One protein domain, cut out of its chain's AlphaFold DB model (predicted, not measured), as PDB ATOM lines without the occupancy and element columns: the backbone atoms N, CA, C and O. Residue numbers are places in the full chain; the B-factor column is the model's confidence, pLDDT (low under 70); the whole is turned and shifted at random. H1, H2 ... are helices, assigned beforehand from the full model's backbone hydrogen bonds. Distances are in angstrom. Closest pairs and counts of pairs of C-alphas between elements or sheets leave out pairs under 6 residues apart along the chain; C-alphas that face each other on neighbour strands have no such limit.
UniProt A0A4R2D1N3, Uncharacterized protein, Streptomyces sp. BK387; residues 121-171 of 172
ATOM      1  N   THR A 121     -35.122 -12.876 -15.127       90.50
ATOM      2  CA  THR A 121     -34.183 -11.751 -15.052       90.50
ATOM      3  C   THR A 121     -34.622 -10.764 -13.965       90.50
ATOM      4  O   THR A 121     -35.826 -10.630 -13.713       90.50
ATOM      5  N   PRO A 122     -33.692  -9.993 -13.366       85.81
ATOM      6  CA  PRO A 122     -34.035  -8.981 -12.364       85.81
ATOM      7  C   PRO A 122     -35.110  -7.988 -12.828       85.81
ATOM      8  O   PRO A 122     -35.962  -7.589 -12.043       85.81
ATOM      9  N   SER A 123     -35.119  -7.635 -14.118       87.25
ATOM     10  CA  SER A 123     -36.133  -6.754 -14.710       87.25
ATOM     11  C   SER A 123     -37.526  -7.383 -14.727       87.25
ATOM     12  O   SER A 123     -38.498  -6.733 -14.344       87.25
ATOM     13  N   VAL A 124     -37.638  -8.665 -15.090       91.44
ATOM     14  CA  VAL A 124     -38.927  -9.374 -15.079       91.44
ATOM     15  C   VAL A 124     -39.440  -9.540 -13.648       91.44
ATOM     16  O   VAL A 124     -40.628  -9.339 -13.404       91.44
ATOM     17  N   LEU A 125     -38.552  -9.828 -12.693       89.00
ATOM     18  CA  LEU A 125     -38.904  -9.907 -11.272       89.00
ATOM     19  C   LEU A 125     -39.398  -8.570 -10.725       89.00
ATOM     20  O   LEU A 125     -40.464  -8.514 -10.116       89.00
ATOM     21  N   ALA A 126     -38.655  -7.492 -10.973       89.12
ATOM     22  CA  ALA A 126     -39.028  -6.156 -10.532       89.12
ATOM     23  C   ALA A 126     -40.355  -5.699 -11.152       89.12
ATOM     24  O   ALA A 126     -41.185  -5.101 -10.469       89.12
ATOM     25  N   HIS A 127     -40.587  -6.030 -12.426       92.75
ATOM     26  CA  HIS A 127     -41.852  -5.751 -13.093       92.75
ATOM     27  C   HIS A 127     -43.019  -6.507 -12.450       92.75
ATOM     28  O   HIS A 127     -44.028  -5.891 -12.110       92.75
ATOM     29  N   ALA A 128     -42.878  -7.822 -12.255       91.56
ATOM     30  CA  ALA A 128     -43.913  -8.664 -11.666       91.56
ATOM     31  C   ALA A 128     -44.245  -8.247 -10.226       91.56
ATOM     32  O   ALA A 128     -45.420  -8.143  -9.877       91.56
ATOM     33  N   ALA A 129     -43.224  -7.948  -9.417       90.81
ATOM     34  CA  ALA A 129     -43.401  -7.449  -8.058       90.81
ATOM     35  C   ALA A 129     -44.176  -6.124  -8.051       90.81
ATOM     36  O   ALA A 129     -45.166  -5.992  -7.337       90.81
ATOM     37  N   LEU A 130     -43.789  -5.168  -8.901       91.38
ATOM     38  CA  LEU A 130     -44.472  -3.878  -8.991       91.38
ATOM     39  C   LEU A 130     -45.927  -4.022  -9.464       91.38
ATOM     40  O   LEU A 130     -46.810  -3.375  -8.909       91.38
ATOM     41  N   LEU A 131     -46.206  -4.893 -10.441       91.88
ATOM     42  CA  LEU A 131     -47.579  -5.172 -10.876       91.88
ATOM     43  C   LEU A 131     -48.432  -5.782  -9.759       91.88
ATOM     44  O   LEU A 131     -49.578  -5.373  -9.593       91.88
ATOM     45  N   ALA A 132     -47.888  -6.729  -8.990       90.00
ATOM     46  CA  ALA A 132     -48.613  -7.369  -7.895       90.00
ATOM     47  C   ALA A 132     -49.015  -6.361  -6.805       90.00
ATOM     48  O   ALA A 132     -50.143  -6.402  -6.313       90.00
ATOM     49  N   GLU A 133     -48.120  -5.432  -6.463       93.19
ATOM     50  CA  GLU A 133     -48.412  -4.364  -5.502       93.19
ATOM     51  C   GLU A 133     -49.448  -3.371  -6.039       93.19
ATOM     52  O   GLU A 133     -50.408  -3.032  -5.345       93.19
ATOM     53  N   LEU A 134     -49.302  -2.933  -7.291       91.69
ATOM     54  CA  LEU A 134     -50.224  -1.976  -7.907       91.69
ATOM     55  C   LEU A 134     -51.628  -2.560  -8.100       91.69
ATOM     56  O   LEU A 134     -52.607  -1.861  -7.849       91.69
ATOM     57  N   ALA A 135     -51.743  -3.834  -8.482       89.00
ATOM     58  CA  ALA A 135     -53.029  -4.515  -8.634       89.00
ATOM     59  C   ALA A 135     -53.788  -4.647  -7.303       89.00
ATOM     60  O   ALA A 135     -55.017  -4.596  -7.289       89.00
ATOM     61  N   ARG A 136     -53.069  -4.785  -6.179       88.00
ATOM     62  CA  ARG A 136     -53.665  -4.766  -4.835       88.00
ATOM     63  C   ARG A 136     -54.144  -3.372  -4.429       88.00
ATOM     64  O   ARG A 136     -55.204  -3.252  -3.826       88.00
ATOM     65  N   LEU A 137     -53.392  -2.325  -4.775       88.75
ATOM     66  CA  LEU A 137     -53.747  -0.936  -4.457       88.75
ATOM     67  C   LEU A 137     -54.895  -0.396  -5.312       88.75
ATOM     68  O   LEU A 137     -55.705   0.390  -4.824       88.75
ATOM     69  N   VAL A 138     -54.956  -0.794  -6.582       88.12
ATOM     70  CA  VAL A 138     -55.961  -0.330  -7.544       88.12
ATOM     71  C   VAL A 138     -56.668  -1.540  -8.165       88.12
ATOM     72  O   VAL A 138     -56.360  -1.931  -9.296       88.12
ATOM     73  N   PRO A 139     -57.623  -2.160  -7.443       85.81
ATOM     74  CA  PRO A 139     -58.399  -3.269  -7.981       85.81
ATOM     75  C   PRO A 139     -59.123  -2.857  -9.269       85.81
ATOM     76  O   PRO A 139     -59.828  -1.849  -9.301       85.81
ATOM     77  N   GLY A 140     -58.961  -3.645 -10.333       84.94
ATOM     78  CA  GLY A 140     -59.586  -3.390 -11.636       84.94
ATOM     79  C   GLY A 140     -58.760  -2.542 -12.609       84.94
ATOM     80  O   GLY A 140     -59.232  -2.302 -13.718       84.94
ATOM     81  N   ALA A 141     -57.542  -2.123 -12.240       86.56
ATOM     82  CA  ALA A 141     -56.605  -1.536 -13.194       86.56
ATOM     83  C   ALA A 141     -56.266  -2.540 -14.308       86.56
ATOM     84  O   ALA A 141     -55.910  -3.692 -14.040       86.56
ATOM     85  N   ASP A 142     -56.382  -2.102 -15.559       85.25
ATOM     86  CA  ASP A 142     -56.018  -2.911 -16.719       85.25
ATOM     87  C   ASP A 142     -54.505  -2.845 -17.018       85.25
ATOM     88  O   ASP A 142     -53.742  -2.065 -16.439       85.25
ATOM     89  N   VAL A 143     -54.052  -3.705 -17.932       80.12
ATOM     90  CA  VAL A 143     -52.630  -3.833 -18.286       80.12
ATOM     91  C   VAL A 143     -52.083  -2.557 -18.939       80.12
ATOM     92  O   VAL A 143     -50.913  -2.228 -18.735       80.12
ATOM     93  N   ASP A 144     -52.912  -1.809 -19.672       87.69
ATOM     94  CA  ASP A 144     -52.495  -0.577 -20.346       87.69
ATOM     95  C   ASP A 144     -52.266   0.551 -19.332       87.69
ATOM     96  O   ASP A 144     -51.274   1.283 -19.415       87.69
ATOM     97  N   GLN A 145     -53.116   0.637 -18.307       88.44
ATOM     98  CA  GLN A 145     -52.948   1.551 -17.176       88.44
ATOM     99  C   GLN A 145     -51.663   1.260 -16.391       88.44
ATOM    100  O   GLN A 145     -51.007   2.183 -15.905       88.44
ATOM    101  N   LEU A 146     -51.253  -0.009 -16.317       89.94
ATOM    102  CA  LEU A 146     -50.037  -0.443 -15.627       89.94
ATOM    103  C   LEU A 146     -48.800  -0.541 -16.541       89.94
ATOM    104  O   LEU A 146     -47.711  -0.882 -16.074       89.94
ATOM    105  N   ALA A 147     -48.894  -0.161 -17.821       89.25
ATOM    106  CA  ALA A 147     -47.790  -0.261 -18.783       89.25
ATOM    107  C   ALA A 147     -46.556   0.589 -18.413       89.25
ATOM    108  O   ALA A 147     -45.443   0.354 -18.894       89.25
ATOM    109  N   PHE A 148     -46.708   1.599 -17.546       91.50
ATOM    110  CA  PHE A 148     -45.566   2.345 -17.003       91.50
ATOM    111  C   PHE A 148     -44.651   1.467 -16.135       91.50
ATOM    112  O   PHE A 148     -43.437   1.663 -16.164       91.50
ATOM    113  N   ALA A 149     -45.198   0.470 -15.429       91.56
ATOM    114  CA  ALA A 149     -44.427  -0.441 -14.587       91.56
ATOM    115  C   ALA A 149     -43.434  -1.263 -15.417       91.56
ATOM    116  O   ALA A 149     -42.315  -1.509 -14.973       91.56
ATOM    117  N   ALA A 150     -43.813  -1.643 -16.643       89.75
ATOM    118  CA  ALA A 150     -42.932  -2.357 -17.566       89.75
ATOM    119  C   ALA A 150     -41.753  -1.481 -18.002       89.75
ATOM    120  O   ALA A 150     -40.606  -1.930 -18.015       89.75
ATOM    121  N   ARG A 151     -42.024  -0.207 -18.316       92.56
ATOM    122  CA  ARG A 151     -40.990   0.766 -18.693       92.56
ATOM    123  C   ARG A 151     -40.009   0.996 -17.549       92.56
ATOM    124  O   ARG A 151     -38.813   0.847 -17.771       92.56
ATOM    125  N   LEU A 152     -40.516   1.258 -16.341       92.44
ATOM    126  CA  LEU A 152     -39.687   1.470 -15.153       92.44
ATOM    127  C   LEU A 152     -38.819   0.246 -14.846       92.44
ATOM    128  O   LEU A 152     -37.621   0.384 -14.650       92.44
ATOM    129  N   ALA A 153     -39.391  -0.957 -14.870       91.06
ATOM    130  CA  ALA A 153     -38.634  -2.177 -14.611       91.06
ATOM    131  C   ALA A 153     -37.606  -2.506 -15.706       91.06
ATOM    132  O   ALA A 153     -36.617  -3.187 -15.439       91.06
ATOM    133  N   THR A 154     -37.819  -2.037 -16.939       89.94
ATOM    134  CA  THR A 154     -36.859  -2.204 -18.041       89.94
ATOM    135  C   THR A 154     -35.685  -1.230 -17.917       89.94
ATOM    136  O   THR A 154     -34.548  -1.621 -18.161       89.94
ATOM    137  N   THR A 155     -35.940   0.029 -17.547       92.81
ATOM    138  CA  THR A 155     -34.902   1.070 -17.452       92.81
ATOM    139  C   THR A 155     -34.169   1.060 -16.115       92.81
ATOM    140  O   THR A 155     -32.958   1.250 -16.084       92.81
ATOM    141  N   GLU A 156     -34.893   0.831 -15.019       94.12
ATOM    142  CA  GLU A 156     -34.406   0.907 -13.639       94.12
ATOM    143  C   GLU A 156     -34.977  -0.255 -12.795       94.12
ATOM    144  O   GLU A 156     -35.822  -0.053 -11.915       94.12
ATOM    145  N   PRO A 157     -34.533  -1.502 -13.043       89.06
ATOM    146  CA  PRO A 157     -35.070  -2.686 -12.369       89.06
ATOM    147  C   PRO A 157     -34.904  -2.638 -10.843       89.06
ATOM    148  O   PRO A 157     -35.805  -3.044 -10.113       89.06
ATOM    149  N   GLU A 158     -33.793  -2.098 -10.337       92.75
ATOM    150  CA  GLU A 158     -33.568  -1.964  -8.890       92.75
ATOM    151  C   GLU A 158     -34.522  -0.952  -8.238       92.75
ATOM    152  O   GLU A 158     -35.021  -1.194  -7.135       92.75
ATOM    153  N   ALA A 159     -34.831   0.152  -8.927       93.62
ATOM    154  CA  ALA A 159     -35.781   1.153  -8.448       93.62
ATOM    155  C   ALA A 159     -37.213   0.602  -8.453       93.62
ATOM    156  O   ALA A 159     -37.938   0.766  -7.472       93.62
ATOM    157  N   ALA A 160     -37.600  -0.120  -9.513       94.06
ATOM    158  CA  ALA A 160     -38.882  -0.822  -9.575       94.06
ATOM    159  C   ALA A 160     -39.029  -1.849  -8.438       94.06
ATOM    160  O   ALA A 160     -40.061  -1.878  -7.768       94.06
ATOM    161  N   GLY A 161     -37.987  -2.646  -8.177       91.25
ATOM    162  CA  GLY A 161     -37.973  -3.604  -7.071       91.25
ATOM    163  C   GLY A 161     -38.068  -2.925  -5.703       91.25
ATOM    164  O   GLY A 161     -38.880  -3.319  -4.869       91.25
ATOM    165  N   SER A 162     -37.300  -1.855  -5.488       94.75
ATOM    166  CA  SER A 162     -37.335  -1.074  -4.244       94.75
ATOM    167  C   SER A 162     -38.703  -0.437  -4.000       94.75
ATOM    168  O   SER A 162     -39.193  -0.443  -2.870       94.75
ATOM    169  N   LEU A 163     -39.348   0.069  -5.055       94.12
ATOM    170  CA  LEU A 163     -40.702   0.610  -4.986       94.12
ATOM    171  C   LEU A 163     -41.715  -0.475  -4.612       94.12
ATOM    172  O   LEU A 163     -42.535  -0.241  -3.732       94.12
ATOM    173  N   ALA A 164     -41.639  -1.663  -5.215       93.50
ATOM    174  CA  ALA A 164     -42.515  -2.774  -4.851       93.50
ATOM    175  C   ALA A 164     -42.357  -3.164  -3.368       93.50
ATOM    176  O   ALA A 164     -43.342  -3.263  -2.641       93.50
ATOM    177  N   VAL A 165     -41.117  -3.290  -2.879       93.94
ATOM    178  CA  VAL A 165     -40.839  -3.570  -1.456       93.94
ATOM    179  C   VAL A 165     -41.392  -2.475  -0.546       93.94
ATOM    180  O   VAL A 165     -41.913  -2.774   0.529       93.94
ATOM    181  N   PHE A 166     -41.272  -1.210  -0.948       94.12
ATOM    182  CA  PHE A 166     -41.855  -0.100  -0.208       94.12
ATOM    183  C   PHE A 166     -43.379  -0.233  -0.143       94.12
ATOM    184  O   PHE A 166     -43.914  -0.260   0.960       94.12
ATOM    185  N   LEU A 167     -44.056  -0.396  -1.287       93.25
ATOM    186  CA  LEU A 167     -45.518  -0.520  -1.370       93.25
ATOM    187  C   LEU A 167     -46.058  -1.679  -0.523       93.25
ATOM    188  O   LEU A 167     -47.019  -1.473   0.218       93.25
ATOM    189  N   ALA A 168     -45.386  -2.833  -0.537       90.94
ATOM    190  CA  ALA A 168     -45.754  -3.994   0.274       90.94
ATOM    191  C   ALA A 168     -45.752  -3.705   1.787       90.94
ATOM    192  O   ALA A 168     -46.504  -4.321   2.535       90.94
ATOM    193  N   ARG A 169     -44.909  -2.773   2.255       90.44
ATOM    194  CA  ARG A 169     -44.821  -2.386   3.676       90.44
ATOM    195  C   ARG A 169     -45.847  -1.336   4.091       90.44
ATOM    196  O   ARG A 169     -46.103  -1.210   5.282       90.44
ATOM    197  N   VAL A 170     -46.350  -0.532   3.152       88.38
ATOM    198  CA  VAL A 170     -47.309   0.552   3.448       88.38
ATOM    199  C   VAL A 170     -48.765   0.097   3.331       88.38
ATOM    200  O   VAL A 170     -49.662   0.864   3.680       88.38
ATOM    201  N   GLN A 171     -49.014  -1.120   2.841       69.50
ATOM    202  CA  GLN A 171     -50.341  -1.733   2.887       69.50
ATOM    203  C   GLN A 171     -50.686  -2.134   4.340       69.50
ATOM    204  O   GLN A 171     -49.819  -2.693   5.014       69.50
TER     205      GLN A 171
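This is residues 121 to 171 of the 172 residues of an uncharacterized protein of Streptomyces sp. BK387 (UniProt A0A4R2D1N3). Look first for a V: H2 and H3 make its two arms, joined at the corner by Glu 156, and H1 lies over the V, running between its arms from the corner toward the open end. Residues 138 to 146 loop from the end of H1 back to the open end of the H2 arm. The printed part has 51 residues with three named helices, H1, H2 and H3 in that order, and no named strand; the class is all helix. It is compact, with a radius of gyration of the C-alphas of 10.0 A, and flat, spanning 26 by 25 by 13 A.

Start with H1, residues 122 to 137, which touches H2, residues 147 to 155; the closest C-alphas, those of His 127 and Ala 153, are 5.0 A apart. These two form a helical hairpin, running opposite ways at a shallow tilt of 30 degrees. H1 also touches H3, residues 157 to 170, the same way at a shallow tilt of 29 degrees, closest at the C-alphas of Ala 126 and Gly 161, 4.4 A apart. H3 touches H2 with residues 159 to 161 alone, closest at the C-alphas of Ala 160 and Ala 153, 5.2 A apart; they run opposite ways at a steep tilt of 52 degrees. In H1 and H3 every O i to N i+4 pair is within hydrogen-bond range; in H2, 4 of 5 are.

Find C-alpha 122 at (-34.035, -8.981, -12.364); from there H1 runs 22.7 A to C-alpha 137. H2 begins at C-alpha 147 at (-47.790, -0.261, -18.783) and covers 13.0 A to C-alpha 155. H3 runs 20.3 A from C-alpha 157 to C-alpha 170 at (-47.309, 0.552, 3.448).

The two C-alphas farthest apart, those of Thr 121 and Gly 140, are 27.0 A apart. The printed part has no cut. The link from H1 to H2 is short and that from H2 to H3 tight. The mean pLDDT of the printed part is 90.0, and residue 171 is under 70.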